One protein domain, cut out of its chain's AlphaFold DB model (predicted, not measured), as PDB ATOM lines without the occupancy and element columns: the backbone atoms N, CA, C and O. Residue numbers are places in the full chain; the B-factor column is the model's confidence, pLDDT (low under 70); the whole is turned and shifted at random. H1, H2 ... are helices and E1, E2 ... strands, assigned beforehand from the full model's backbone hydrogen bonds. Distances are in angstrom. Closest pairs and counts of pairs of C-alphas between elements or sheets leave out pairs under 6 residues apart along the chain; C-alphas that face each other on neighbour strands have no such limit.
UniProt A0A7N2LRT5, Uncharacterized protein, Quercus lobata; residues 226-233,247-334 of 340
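AT A GLANCE: This is residues 226 to 233 and 247 to 334 of the 340 residues of an uncharacterized protein of Quercus lobata (UniProt A0A7N2LRT5). A strongly twisted sheet of four strands, E3 to E6, makes the middle of this domain, with the longer helix H2 packed along E3 and E4 on one face and the short helix H1 on the opposite face, nearest to E6. A separate two-stranded ribbon, E1 and E2, stands apart from the strands of that sheet and is joined to it along the chain through H1. The printed part has 96 residues, with six named strands and two named helices in the order E1, E2, H1, E3, E4, E5, E6, H2, and its class is mixed, helices and strands. The larger sheet has the order E3, E4, E5, E6, and both sheets are antiparallel throughout. The whole is compact, with a radius of gyration of the C-alphas of 13.1 A and a rounded outline of 36 by 32 by 25 A.

HOW THE PARTS SIT: Start with E1, residues 230 to 233, and E2, residues 247 to 254; they are antiparallel neighbours, with N 231 and O 253 within hydrogen-bond range at 2.8 A. Look at residue 250, where E2 bends by 56 degrees. Next comes H1, residues 265 to 270, apart from E1. After it find E3, residues 277 to 282, E4, residues 289 to 294, E5, residues 297 to 302, and E6, residues 307 to 313: a meander, each strand the antiparallel neighbour of the one before. Each step in it is a hairpin. Between E3 and E4, N 278 and O 293 are 2.8 A apart; between E4 and E5, N 292 and O 299 are 2.8 A apart; between E5 and E6, N 300 and O 309 are 2.8 A apart, each within hydrogen-bond range. E3 and E6 are the edge strands, and they are apart. E1 and E2 are apart from these four strands. H1 is on the sheet at a height of 7.9 A, beside the strands and over none of them, but only just: 2 of its C-alphas fall on E5. Its closest C-alphas to E6 are those of Pro 266 and Leu 308, 6.8 A apart. Last comes H2, residues 320 to 330, on the opposite face at a height over the sheet of 9.1 A. It lies over E3 and E4 and runs along the strands, at 16 degrees to E3 on the local plane; the C-alphas of Leu 280 and Arg 324, the closest of E3 and H2, are 5.2 A apart. In H1 every O i to N i+4 pair is within hydrogen-bond range, and in H2 6 of 7 are.

IN THESE COORDINATES: Find C-alpha 230 at (-51.960, 31.997, 20.284), where E1 begins; it is 10.0 A long. E2 runs 20.1 A, from C-alpha 247 at (-57.762, 20.997, 32.869) to C-alpha 254. H1 spans 8.7 A. E3 covers 14.7 A, E4 15.4 A, E5 15.8 A and E6 17.8 A. H2 measures 15.6 A and ends at C-alpha 330, at (-30.987, 15.647, 28.245).

THE WHOLE: Look for the C-alphas of Ile 273 and Trp 334, the two farthest apart, at 39.6 A. Residues 234 to 246 are not printed, and across this cut, between E1 and E2, C-alphas 233 and 247 are 9.8 A apart. Of the links that are printed whole, E4 to E5 and E5 to E6 are tight, the others are short, and none is long. The mean pLDDT of the printed part is 71.2; it is under 70 at residues 227 to 228, 263, 266 to 276 and 314 to 334, and H2 has a mean of 42.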
ATOM      1  N   LEU A 226     -52.406  27.740  18.317       73.88
ATOM      2  CA  LEU A 226     -53.493  27.993  17.374       73.88
ATOM      3  C   LEU A 226     -52.960  28.663  16.104       73.88
ATOM      4  O   LEU A 226     -51.946  29.363  16.154       73.88
ATOM      5  N   VAL A 227     -53.695  28.552  14.995       65.25
ATOM      6  CA  VAL A 227     -53.371  29.200  13.703       65.25
ATOM      7  C   VAL A 227     -53.138  30.709  13.852       65.25
ATOM      8  O   VAL A 227     -52.228  31.278  13.256       65.25
ATOM      9  N   GLN A 228     -53.881  31.362  14.748       65.81
ATOM     10  CA  GLN A 228     -53.707  32.781  15.081       65.81
ATOM     11  C   GLN A 228     -52.441  33.084  15.913       65.81
ATOM     12  O   GLN A 228     -52.280  34.192  16.428       65.81
ATOM     13  N   SER A 229     -51.527  32.117  16.047       73.88
ATOM     14  CA  SER A 229     -50.296  32.199  16.839       73.88
ATOM     15  C   SER A 229     -50.549  32.462  18.328       73.88
ATOM     16  O   SER A 229     -49.736  33.083  19.012       73.88
ATOM     17  N   HIS A 230     -51.681  31.989  18.851       80.75
ATOM     18  CA  HIS A 230     -51.960  31.997  20.284       80.75
ATOM     19  C   HIS A 230     -51.432  30.718  20.924       80.75
ATOM     20  O   HIS A 230     -51.768  29.619  20.485       80.75
ATOM     21  N   ILE A 231     -50.616  30.874  21.965       84.94
ATOM     22  CA  ILE A 231     -50.150  29.786  22.818       84.94
ATOM     23  C   ILE A 231     -51.084  29.684  24.017       84.94
ATOM     24  O   ILE A 231     -51.242  30.652  24.767       84.94
ATOM     25  N   CYS A 232     -51.626  28.489  24.227       84.62
ATOM     26  CA  CYS A 232     -52.381  28.118  25.414       84.62
ATOM     27  C   CYS A 232     -51.676  26.950  26.111       84.62
ATOM     28  O   CYS A 232     -51.450  25.905  25.497       84.62
ATOM     29  N   VAL A 233     -51.334  27.115  27.390       87.00
ATOM     30  CA  VAL A 233     -50.778  26.049  28.232       87.00
ATOM     31  C   VAL A 233     -51.785  25.684  29.305       87.00
ATOM     32  O   VAL A 233     -52.194  26.528  30.103       87.00
ATOM     33  N   TRP A 247     -58.724  20.142  33.555       78.38
ATOM     34  CA  TRP A 247     -57.762  20.997  32.869       78.38
ATOM     35  C   TRP A 247     -57.954  22.449  33.286       78.38
ATOM     36  O   TRP A 247     -59.044  23.014  33.174       78.38
ATOM     37  N   CYS A 248     -56.877  23.057  33.763       82.44
ATOM     38  CA  CYS A 248     -56.823  24.461  34.134       82.44
ATOM     39  C   CYS A 248     -55.903  25.208  33.172       82.44
ATOM     40  O   CYS A 248     -54.775  24.782  32.931       82.44
ATOM     41  N   LEU A 249     -56.383  26.325  32.623       84.56
ATOM     42  CA  LEU A 249     -55.559  27.219  31.817       84.56
ATOM     43  C   LEU A 249     -54.556  27.927  32.731       84.56
ATOM     44  O   LEU A 249     -54.958  28.684  33.611       84.56
ATOM     45  N   GLU A 250     -53.267  27.698  32.506       87.50
ATOM     46  CA  GLU A 250     -52.187  28.340  33.266       87.50
ATOM     47  C   GLU A 250     -51.608  29.537  32.508       87.50
ATOM     48  O   GLU A 250     -51.337  30.586  33.092       87.50
ATOM     49  N   HIS A 251     -51.457  29.420  31.184       87.06
ATOM     50  CA  HIS A 251     -50.955  30.513  30.353       87.06
ATOM     51  C   HIS A 251     -51.752  30.659  29.062       87.06
ATOM     52  O   HIS A 251     -52.037  29.675  28.382       87.06
ATOM     53  N   LYS A 252     -52.031  31.909  28.690       87.88
ATOM     54  CA  LYS A 252     -52.566  32.306  27.386       87.88
ATOM     55  C   LYS A 252     -51.817  33.546  26.921       87.88
ATOM     56  O   LYS A 252     -51.791  34.547  27.634       87.88
ATOM     57  N   ALA A 253     -51.178  33.468  25.761       86.69
ATOM     58  CA  ALA A 253     -50.428  34.587  25.199       86.69
ATOM     59  C   ALA A 253     -50.439  34.533  23.670       86.69
ATOM     60  O   ALA A 253     -50.403  33.451  23.084       86.69
ATOM     61  N   SER A 254     -50.472  35.689  23.007       84.81
ATOM     62  CA  SER A 254     -50.194  35.752  21.570       84.81
ATOM     63  C   SER A 254     -48.687  35.767  21.353       84.81
ATOM     64  O   SER A 254     -47.997  36.591  21.948       84.81
ATOM     65  N   LEU A 255     -48.163  34.917  20.469       81.38
ATOM     66  CA  LEU A 255     -46.751  34.937  20.079       81.38
ATOM     67  C   LEU A 255     -46.314  36.298  19.509       81.38
ATOM     68  O   LEU A 255     -45.143  36.654  19.616       81.38
ATOM     69  N   LYS A 256     -47.252  37.091  18.975       81.12
ATOM     70  CA  LYS A 256     -47.002  38.458  18.489       81.12
ATOM     71  C   LYS A 256     -46.589  39.431  19.596       81.12
ATOM     72  O   LYS A 256     -45.960  40.443  19.314       81.12
ATOM     73  N   GLU A 257     -46.938  39.135  20.846       84.75
ATOM     74  CA  GLU A 257     -46.569  39.949  22.010       84.75
ATOM     75  C   GLU A 257     -45.143  39.667  22.496       84.75
ATOM     76  O   GLU A 257     -44.665  40.342  23.408       84.75
ATOM     77  N   PHE A 258     -44.472  38.653  21.941       84.81
ATOM     78  CA  PHE A 258     -43.160  38.246  22.412       84.81
ATOM     79  C   PHE A 258     -42.059  39.097  21.792       84.81
ATOM     80  O   PHE A 258     -42.073  39.405  20.601       84.81
ATOM     81  N   VAL A 259     -41.059  39.421  22.604       84.88
ATOM     82  CA  VAL A 259     -39.890  40.201  22.196       84.88
ATOM     83  C   VAL A 259     -38.644  39.325  22.272       84.88
ATOM     84  O   VAL A 259     -38.531  38.439  23.115       84.88
ATOM     85  N   SER A 260     -37.682  39.549  21.383       82.50
ATOM     86  CA  SER A 260     -36.375  38.903  21.467       82.50
ATOM     87  C   SER A 260     -35.297  39.963  21.633       82.50
ATOM     88  O   SER A 260     -35.128  40.821  20.772       82.50
ATOM     89  N   GLU A 261     -34.581  39.910  22.755       73.94
ATOM     90  CA  GLU A 261     -33.553  40.901  23.102       73.94
ATOM     91  C   GLU A 261     -32.268  40.709  22.290       73.94
ATOM     92  O   GLU A 261     -31.579  41.670  21.960       73.94
ATOM     93  N   LYS A 262     -31.939  39.455  21.953       73.81
ATOM     94  CA  LYS A 262     -30.656  39.092  21.331       73.81
ATOM     95  C   LYS A 262     -30.704  39.043  19.804       73.81
ATOM     96  O   LYS A 262     -29.667  39.180  19.164       73.81
ATOM     97  N   SER A 263     -31.873  38.817  19.200       69.00
ATOM     98  CA  SER A 263     -32.010  38.781  17.739       69.00
ATOM     99  C   SER A 263     -33.440  39.080  17.305       69.00
ATOM    100  O   SER A 263     -34.359  38.491  17.846       69.00
ATOM    101  N   LEU A 264     -33.647  39.884  16.262       72.81
ATOM    102  CA  LEU A 264     -34.994  40.196  15.754       72.81
ATOM    103  C   LEU A 264     -35.631  39.062  14.926       72.81
ATOM    104  O   LEU A 264     -36.804  39.125  14.574       72.81
ATOM    105  N   TRP A 265     -34.869  38.015  14.605       78.12
ATOM    106  CA  TRP A 265     -35.328  36.924  13.741       78.12
ATOM    107  C   TRP A 265     -36.582  36.182  14.267       78.12
ATOM    108  O   TRP A 265     -37.500  35.978  13.472       78.12
ATOM    109  N   PRO A 266     -36.687  35.790  15.561       63.41
ATOM    110  CA  PRO A 266     -37.810  34.990  16.045       63.41
ATOM    111  C   PRO A 266     -39.119  35.772  15.964       63.41
ATOM    112  O   PRO A 266     -40.149  35.218  15.595       63.41
ATOM    113  N   THR A 267     -39.073  37.073  16.260       65.62
ATOM    114  CA  THR A 267     -40.243  37.956  16.225       65.62
ATOM    115  C   THR A 267     -40.669  38.273  14.794       65.62
ATOM    116  O   THR A 267     -41.863  38.310  14.509       65.62
ATOM    117  N   GLN A 268     -39.723  38.427  13.861       66.50
ATOM    118  CA  GLN A 268     -40.037  38.566  12.433       66.50
ATOM    119  C   GLN A 268     -40.682  37.302  11.850       66.50
ATOM    120  O   GLN A 268     -41.633  37.407  11.077       66.50
ATOM    121  N   TYR A 269     -40.198  36.116  12.225       67.31
ATOM    122  CA  TYR A 269     -40.713  34.849  11.703       67.31
ATOM    123  C   TYR A 269     -42.118  34.524  12.219       67.31
ATOM    124  O   TYR A 269     -42.987  34.127  11.450       67.31
ATOM    125  N   VAL A 270     -42.366  34.748  13.510       66.12
ATOM    126  CA  VAL A 270     -43.686  34.563  14.135       66.12
ATOM    127  C   VAL A 270     -44.778  35.412  13.473       66.12
ATOM    128  O   VAL A 270     -45.941  35.022  13.466       66.12
ATOM    129  N   ASN A 271     -44.416  36.558  12.896       65.06
ATOM    130  CA  ASN A 271     -45.351  37.449  12.209       65.06
ATOM    131  C   ASN A 271     -45.657  37.035  10.755       65.06
ATOM    132  O   ASN A 271     -46.411  37.735  10.076       65.06
ATOM    133  N   GLN A 272     -45.091  35.929  10.259       64.06
ATOM    134  CA  GLN A 272     -45.419  35.389   8.938       64.06
ATOM    135  C   GLN A 272     -46.813  34.739   8.917       64.06
ATOM    136  O   GLN A 272     -47.386  34.420   9.953       64.06
ATOM    137  N   ILE A 273     -47.363  34.541   7.713       52.94
ATOM    138  CA  ILE A 273     -48.752  34.091   7.505       52.94
ATOM    139  C   ILE A 273     -48.999  32.688   8.094       52.94
ATOM    140  O   ILE A 273     -50.096  32.435   8.582       52.94
ATOM    141  N   ILE A 274     -47.999  31.790   8.085       57.91
ATOM    142  CA  ILE A 274     -48.077  30.441   8.681       57.91
ATOM    143  C   ILE A 274     -46.687  30.027   9.208       57.91
ATOM    144  O   ILE A 274     -45.919  29.393   8.480       57.91
ATOM    145  N   PRO A 275     -46.301  30.390  10.442       60.09
ATOM    146  CA  PRO A 275     -45.015  29.973  10.985       60.09
ATOM    147  C   PRO A 275     -45.049  28.473  11.325       60.09
ATOM    148  O   PRO A 275     -45.938  28.004  12.037       60.09
ATOM    149  N   LEU A 276     -44.064  27.704  10.844       68.50
ATOM    150  CA  LEU A 276     -43.919  26.294  11.217       68.50
ATOM    151  C   LEU A 276     -43.324  26.212  12.629       68.50
ATOM    152  O   LEU A 276     -42.103  26.248  12.807       68.50
ATOM    153  N   ILE A 277     -44.200  26.130  13.629       76.25
ATOM    154  CA  ILE A 277     -43.830  26.050  15.043       76.25
ATOM    155  C   ILE A 277     -44.172  24.662  15.565       76.25
ATOM    156  O   ILE A 277     -45.274  24.172  15.367       76.25
ATOM    157  N   THR A 278     -43.251  24.028  16.280       76.94
ATOM    158  CA  THR A 278     -43.529  22.791  17.009       76.94
ATOM    159  C   THR A 278     -43.206  22.962  18.484       76.94
ATOM    160  O   THR A 278     -42.250  23.642  18.852       76.94
ATOM    161  N   VAL A 279     -43.987  22.333  19.358       79.00
ATOM    162  CA  VAL A 279     -43.650  22.274  20.780       79.00
ATOM    163  C   VAL A 279     -42.649  21.140  20.985       79.00
ATOM    164  O   VAL A 279     -42.929  19.986  20.643       79.00
ATOM    165  N   LEU A 280     -41.476  21.464  21.528       77.00
ATOM    166  CA  LEU A 280     -40.415  20.491  21.787       77.00
ATOM    167  C   LEU A 280     -40.510  19.900  23.195       77.00
ATOM    168  O   LEU A 280     -40.227  18.717  23.365       77.00
ATOM    169  N   GLY A 281     -40.923  20.694  24.185       79.19
ATOM    170  CA  GLY A 281     -41.092  20.231  25.561       79.19
ATOM    171  C   GLY A 281     -41.249  21.369  26.567       79.19
ATOM    172  O   GLY A 281     -41.106  22.543  26.227       79.19
ATOM    173  N   PHE A 282     -41.525  21.007  27.816       82.50
ATOM    174  CA  PHE A 282     -41.622  21.935  28.944       82.50
ATOM    175  C   PHE A 282     -40.334  21.914  29.762       82.50
ATOM    176  O   PHE A 282     -39.664  20.883  29.844       82.50
ATOM    177  N   HIS A 283     -39.994  23.028  30.406       82.56
ATOM    178  CA  HIS A 283     -38.935  23.001  31.407       82.56
ATOM    179  C   HIS A 283     -39.406  22.212  32.639       82.56
ATOM    180  O   HIS A 283     -40.503  22.457  33.133       82.56
ATOM    181  N   PRO A 284     -38.595  21.304  33.206       75.19
ATOM    182  CA  PRO A 284     -39.039  20.419  34.290       75.19
ATOM    183  C   PRO A 284     -39.327  21.120  35.634       75.19
ATOM    184  O   PRO A 284     -39.905  20.505  36.526       75.19
ATOM    185  N   ILE A 285     -38.930  22.391  35.789       77.06
ATOM    186  CA  ILE A 285     -38.867  23.114  37.076       77.06
ATOM    187  C   ILE A 285     -39.503  24.501  36.939       77.06
ATOM    188  O   ILE A 285     -40.347  24.867  37.746       77.06
ATOM    189  N   ASP A 286     -39.130  25.285  35.923       84.19
ATOM    190  CA  ASP A 286     -39.760  26.584  35.689       84.19
ATOM    191  C   ASP A 286     -40.989  26.433  34.787       84.19
ATOM    192  O   ASP A 286     -40.876  26.278  33.571       84.19
ATOM    193  N   GLY A 287     -42.177  26.524  35.385       84.94
ATOM    194  CA  GLY A 287     -43.446  26.421  34.669       84.94
ATOM    195  C   GLY A 287     -43.692  27.502  33.614       84.94
ATOM    196  O   GLY A 287     -44.610  27.340  32.813       84.94
ATOM    197  N   ASN A 288     -42.893  28.569  33.577       90.19
ATOM    198  CA  ASN A 288     -43.029  29.638  32.588       90.19
ATOM    199  C   ASN A 288     -42.186  29.395  31.330       90.19
ATOM    200  O   ASN A 288     -42.290  30.175  30.382       90.19
ATOM    201  N   ILE A 289     -41.319  28.377  31.329       89.19
ATOM    202  CA  ILE A 289     -40.390  28.116  30.229       89.19
ATOM    203  C   ILE A 289     -40.906  26.970  29.355       89.19
ATOM    204  O   ILE A 289     -41.125  25.844  29.807       89.19
ATOM    205  N   LEU A 290     -41.036  27.272  28.068       88.56
ATOM    206  CA  LEU A 290     -41.474  26.366  27.018       88.56
ATOM    207  C   LEU A 290     -40.402  26.303  25.925       88.56
ATOM    208  O   LEU A 290     -39.915  27.335  25.466       88.56
ATOM    209  N   TYR A 291     -40.041  25.103  25.479       85.75
ATOM    210  CA  TYR A 291     -39.119  24.928  24.359       85.75
ATOM    211  C   TYR A 291     -39.910  24.767  23.064       85.75
ATOM    212  O   TYR A 291     -40.715  23.841  22.918       85.75
ATOM    213  N   LEU A 292     -39.662  25.664  22.117       85.31
ATOM    214  CA  LEU A 292     -40.294  25.691  20.804       85.31
ATOM    215  C   LEU A 292     -39.265  25.394  19.718       85.31
ATOM    216  O   LEU A 292     -38.116  25.818  19.787       85.31
ATOM    217  N   GLY A 293     -39.684  24.665  18.700       79.50
ATOM    218  CA  GLY A 293     -38.957  24.495  17.460       79.50
ATOM    219  C   GLY A 293     -39.554  25.434  16.433       79.50
ATOM    220  O   GLY A 293     -40.740  25.330  16.140       79.50
ATOM    221  N   ILE A 294     -38.751  26.353  15.913       77.81
ATOM    222  CA  ILE A 294     -39.162  27.284  14.865       77.81
ATOM    223  C   ILE A 294     -38.199  27.078  13.696       77.81
ATOM    224  O   ILE A 294     -36.999  27.310  13.844       77.81
ATOM    225  N   GLU A 295     -38.719  26.594  12.566       75.12
ATOM    226  CA  GLU A 295     -37.960  26.266  11.346       75.12
ATOM    227  C   GLU A 295     -36.826  25.230  11.532       75.12
ATOM    228  O   GLU A 295     -37.029  24.040  11.338       75.12
ATOM    229  N   LEU A 296     -35.615  25.657  11.877       73.12
ATOM    230  CA  LEU A 296     -34.474  24.790  12.190       73.12
ATOM    231  C   LEU A 296     -33.752  25.331  13.422       73.12
ATOM    232  O   LEU A 296     -32.532  25.283  13.516       73.12
ATOM    233  N   LYS A 297     -34.483  25.916  14.368       76.06
ATOM    234  CA  LYS A 297     -33.903  26.454  15.599       76.06
ATOM    235  C   LYS A 297     -34.729  26.038  16.799       76.06
ATOM    236  O   LYS A 297     -35.959  26.081  16.766       76.06
ATOM    237  N   ALA A 298     -34.039  25.667  17.870       82.19
ATOM    238  CA  ALA A 298     -34.660  25.545  19.176       82.19
ATOM    239  C   ALA A 298     -34.686  26.929  19.827       82.19
ATOM    240  O   ALA A 298     -33.661  27.610  19.923       82.19
ATOM    241  N   VAL A 299     -35.866  27.336  20.265       85.06
ATOM    242  CA  VAL A 299     -36.149  28.629  20.873       85.06
ATOM    243  C   VAL A 299     -36.697  28.391  22.272       85.06
ATOM    244  O   VAL A 299     -37.620  27.605  22.478       85.06
ATOM    245  N   VAL A 300     -36.110  29.073  23.245       88.94
ATOM    246  CA  VAL A 300     -36.610  29.150  24.614       88.94
ATOM    247  C   VAL A 300     -37.647  30.259  24.656       88.94
ATOM    248  O   VAL A 300     -37.353  31.415  24.356       88.94
ATOM    249  N   CYS A 301     -38.869  29.889  25.013       88.56
ATOM    250  CA  CYS A 301     -40.006  30.779  25.148       88.56
ATOM    251  C   CYS A 301     -40.312  30.969  26.634       88.56
ATOM    252  O   CYS A 301     -40.621  30.006  27.337       88.56
ATOM    253  N   ASN A 302     -40.217  32.207  27.120       91.25
ATOM    254  CA  ASN A 302     -40.636  32.561  28.473       91.25
ATOM    255  C   ASN A 302     -42.037  33.174  28.425       91.25
ATOM    256  O   ASN A 302     -42.202  34.327  28.026       91.25
ATOM    257  N   LEU A 303     -43.042  32.418  28.860       89.94
ATOM    258  CA  LEU A 303     -44.457  32.789  28.782       89.94
ATOM    259  C   LEU A 303     -44.811  33.977  29.686       89.94
ATOM    260  O   LEU A 303     -45.703  34.756  29.359       89.94
ATOM    261  N   ARG A 304     -44.102  34.143  30.810       89.81
ATOM    262  CA  ARG A 304     -44.357  35.227  31.770       89.81
ATOM    263  C   ARG A 304     -43.712  36.537  31.341       89.81
ATOM    264  O   ARG A 304     -44.353  37.580  31.393       89.81
ATOM    265  N   LYS A 305     -42.440  36.482  30.939       89.44
ATOM    266  CA  LYS A 305     -41.696  37.654  30.451       89.44
ATOM    267  C   LYS A 305     -42.051  38.013  29.009       89.44
ATOM    268  O   LYS A 305     -41.708  39.103  28.572       89.44
ATOM    269  N   LYS A 306     -42.716  37.102  28.292       89.75
ATOM    270  CA  LYS A 306     -43.001  37.193  26.857       89.75
ATOM    271  C   LYS A 306     -41.719  37.398  26.053       89.75
ATOM    272  O   LYS A 306     -41.624  38.292  25.218       89.75
ATOM    273  N   THR A 307     -40.709  36.572  26.326       89.06
ATOM    274  CA  THR A 307     -39.426  36.633  25.614       89.06
ATOM    275  C   THR A 307     -39.149  35.376  24.803       89.06
ATOM    276  O   THR A 307     -39.523  34.270  25.200       89.06
ATOM    277  N   LEU A 308     -38.493  35.555  23.655       87.94
ATOM    278  CA  LEU A 308     -38.015  34.477  22.791       87.94
ATOM    279  C   LEU A 308     -36.496  34.559  22.655       87.94
ATOM    280  O   LEU A 308     -35.954  35.562  22.186       87.94
ATOM    281  N   GLU A 309     -35.805  33.483  23.011       86.88
ATOM    282  CA  GLU A 309     -34.352  33.380  22.890       86.88
ATOM    283  C   GLU A 309     -33.966  32.160  22.064       86.88
ATOM    284  O   GLU A 309     -34.395  31.043  22.338       86.88
ATOM    285  N   VAL A 310     -33.129  32.352  21.045       83.31
ATOM    286  CA  VAL A 310     -32.581  31.228  20.281       83.31
ATOM    287  C   VAL A 310     -31.576  30.491  21.157       83.31
ATOM    288  O   VAL A 310     -30.591  31.076  21.599       83.31
ATOM    289  N   PHE A 311     -31.826  29.206  21.385       78.38
ATOM    290  CA  PHE A 311     -30.954  28.345  22.174       78.38
ATOM    291  C   PHE A 311     -29.930  27.630  21.298       78.38
ATOM    292  O   PHE A 311     -28.741  27.633  21.607       78.38
ATOM    293  N   CYS A 312     -30.370  27.044  20.181       75.12
ATOM    294  CA  CYS A 312     -29.463  26.407  19.233       75.12
ATOM    295  C   CYS A 312     -30.024  26.372  17.807       75.12
ATOM    296  O   CYS A 312     -31.239  26.361  17.594       75.12
ATOM    297  N   ASN A 313     -29.112  26.331  16.833       75.00
ATOM    298  CA  ASN A 313     -29.431  26.034  15.440       75.00
ATOM    299  C   ASN A 313     -29.398  24.515  15.229       75.00
ATOM    300  O   ASN A 313     -28.497  23.831  15.716       75.00
ATOM    301  N   LEU A 314     -30.372  23.998  14.493       64.19
ATOM    302  CA  LEU A 314     -30.524  22.594  14.141       64.19
ATOM    303  C   LEU A 314     -29.887  22.367  12.767       64.19
ATOM    304  O   LEU A 314     -30.212  23.034  11.786       64.19
ATOM    305  N   SER A 315     -28.953  21.423  12.700       51.75
ATOM    306  CA  SER A 315     -28.301  21.036  11.451       51.75
ATOM    307  C   SER A 315     -29.205  20.096  10.654       51.75
ATOM    308  O   SER A 315     -29.326  18.936  11.029       51.75
ATOM    309  N   GLY A 316     -29.792  20.602   9.564       47.09
ATOM    310  CA  GLY A 316     -30.092  19.932   8.282       47.09
ATOM    311  C   GLY A 316     -30.957  18.663   8.202       47.09
ATOM    312  O   GLY A 316     -31.626  18.486   7.184       47.09
ATOM    313  N   ASP A 317     -30.989  17.788   9.208       44.25
ATOM    314  CA  ASP A 317     -31.714  16.520   9.128       44.25
ATOM    315  C   ASP A 317     -33.152  16.665   9.637       44.25
ATOM    316  O   ASP A 317     -33.435  16.996  10.789       44.25
ATOM    317  N   LYS A 318     -34.079  16.428   8.709       44.66
ATOM    318  CA  LYS A 318     -35.484  16.860   8.683       44.66
ATOM    319  C   LYS A 318     -36.431  16.178   9.683       44.66
ATOM    320  O   LYS A 318     -37.625  16.078   9.406       44.66
ATOM    321  N   HIS A 319     -35.972  15.717  10.842       47.47
ATOM    322  CA  HIS A 319     -36.849  15.019  11.789       47.47
ATOM    323  C   HIS A 319     -36.925  15.695  13.159       47.47
ATOM    324  O   HIS A 319     -36.235  15.327  14.108       47.47
ATOM    325  N   TRP A 320     -37.883  16.622  13.283       47.78
ATOM    326  CA  TRP A 320     -38.366  17.192  14.550       47.78
ATOM    327  C   TRP A 320     -38.670  16.133  15.625       47.78
ATOM    328  O   TRP A 320     -38.464  16.366  16.817       47.78
ATOM    329  N   SER A 321     -39.114  14.946  15.201       45.44
ATOM    330  CA  SER A 321     -39.381  13.784  16.051       45.44
ATOM    331  C   SER A 321     -38.149  13.294  16.823       45.44
ATOM    332  O   SER A 321     -38.289  12.853  17.960       45.44
ATOM    333  N   SER A 322     -36.944  13.423  16.256       41.00
ATOM    334  CA  SER A 322     -35.685  13.038  16.913       41.00
ATOM    335  C   SER A 322     -35.329  13.979  18.077       41.00
ATOM    336  O   SER A 322     -34.877  13.538  19.135       41.00
ATOM    337  N   MET A 323     -35.616  15.281  17.936       46.44
ATOM    338  CA  MET A 323     -35.270  16.295  18.943       46.44
ATOM    339  C   MET A 323     -36.200  16.273  20.164       46.44
ATOM    340  O   MET A 323     -35.745  16.507  21.284       46.44
ATOM    341  N   ARG A 324     -37.488  15.944  19.976       47.75
ATOM    342  CA  ARG A 324     -38.440  15.752  21.089       47.75
ATOM    343  C   ARG A 324     -37.953  14.650  22.039       47.75
ATOM    344  O   ARG A 324     -38.002  14.809  23.254       47.75
ATOM    345  N   SER A 325     -37.392  13.577  21.484       42.03
ATOM    346  CA  SER A 325     -36.747  12.504  22.250       42.03
ATOM    347  C   SER A 325     -35.440  12.956  22.915       42.03
ATOM    348  O   SER A 325     -35.153  12.543  24.035       42.03
ATOM    349  N   PHE A 326     -34.663  13.829  22.263       36.75
ATOM    350  CA  PHE A 326     -33.390  14.338  22.784       36.75
ATOM    351  C   PHE A 326     -33.558  15.284  23.983       36.75
ATOM    352  O   PHE A 326     -32.870  15.114  24.984       36.75
ATOM    353  N   LEU A 327     -34.486  16.247  23.935       42.97
ATOM    354  CA  LEU A 327     -34.722  17.167  25.060       42.97
ATOM    355  C   LEU A 327     -35.291  16.446  26.289       42.97
ATOM    356  O   LEU A 327     -34.848  16.716  27.404       42.97
ATOM    357  N   ASN A 328     -36.179  15.468  26.082       45.69
ATOM    358  CA  ASN A 328     -36.666  14.592  27.153       45.69
ATOM    359  C   ASN A 328     -35.552  13.714  27.762       45.69
ATOM    360  O   ASN A 328     -35.661  13.300  28.912       45.69
ATOM    361  N   TYR A 329     -34.480  13.425  27.011       34.16
ATOM    362  CA  TYR A 329     -33.328  12.648  27.484       34.16
ATOM    363  C   TYR A 329     -32.273  13.511  28.198       34.16
ATOM    364  O   TYR A 329     -31.703  13.084  29.200       34.16
ATOM    365  N   VAL A 330     -32.002  14.724  27.696       33.38
ATOM    366  CA  VAL A 330     -30.987  15.647  28.245       33.38
ATOM    367  C   VAL A 330     -31.463  16.355  29.514       33.38
ATOM    368  O   VAL A 330     -30.643  16.689  30.368       33.38
ATOM    369  N   LEU A 331     -32.774  16.546  29.674       40.34
ATOM    370  CA  LEU A 331     -33.395  17.006  30.915       40.34
ATOM    371  C   LEU A 331     -34.145  15.830  31.552       40.34
ATOM    372  O   LEU A 331     -35.372  15.775  31.464       40.34
ATOM    373  N   PRO A 332     -33.436  14.857  32.153       32.16
ATOM    374  CA  PRO A 332     -34.086  13.714  32.760       32.16
ATOM    375  C   PRO A 332     -35.041  14.201  33.854       32.16
ATOM    376  O   PRO A 332     -34.637  14.883  34.798       32.16
ATOM    377  N   SER A 333     -36.312  13.828  33.740       38.81
ATOM    378  CA  SER A 333     -37.278  13.900  34.831       38.81
ATOM    379  C   SER A 333     -36.853  12.897  35.907       38.81
ATOM    380  O   SER A 333     -37.239  11.733  35.891       38.81
ATOM    381  N   TRP A 334     -35.980  13.335  36.816       36.66
ATOM    382  CA  TRP A 334     -35.526  12.573  37.981       36.66
ATOM    383  C   TRP A 334     -35.815  13.326  39.285       36.66
ATOM    384  O   TRP A 334     -35.838  14.559  39.276       36.66
TER     385      TRP A 334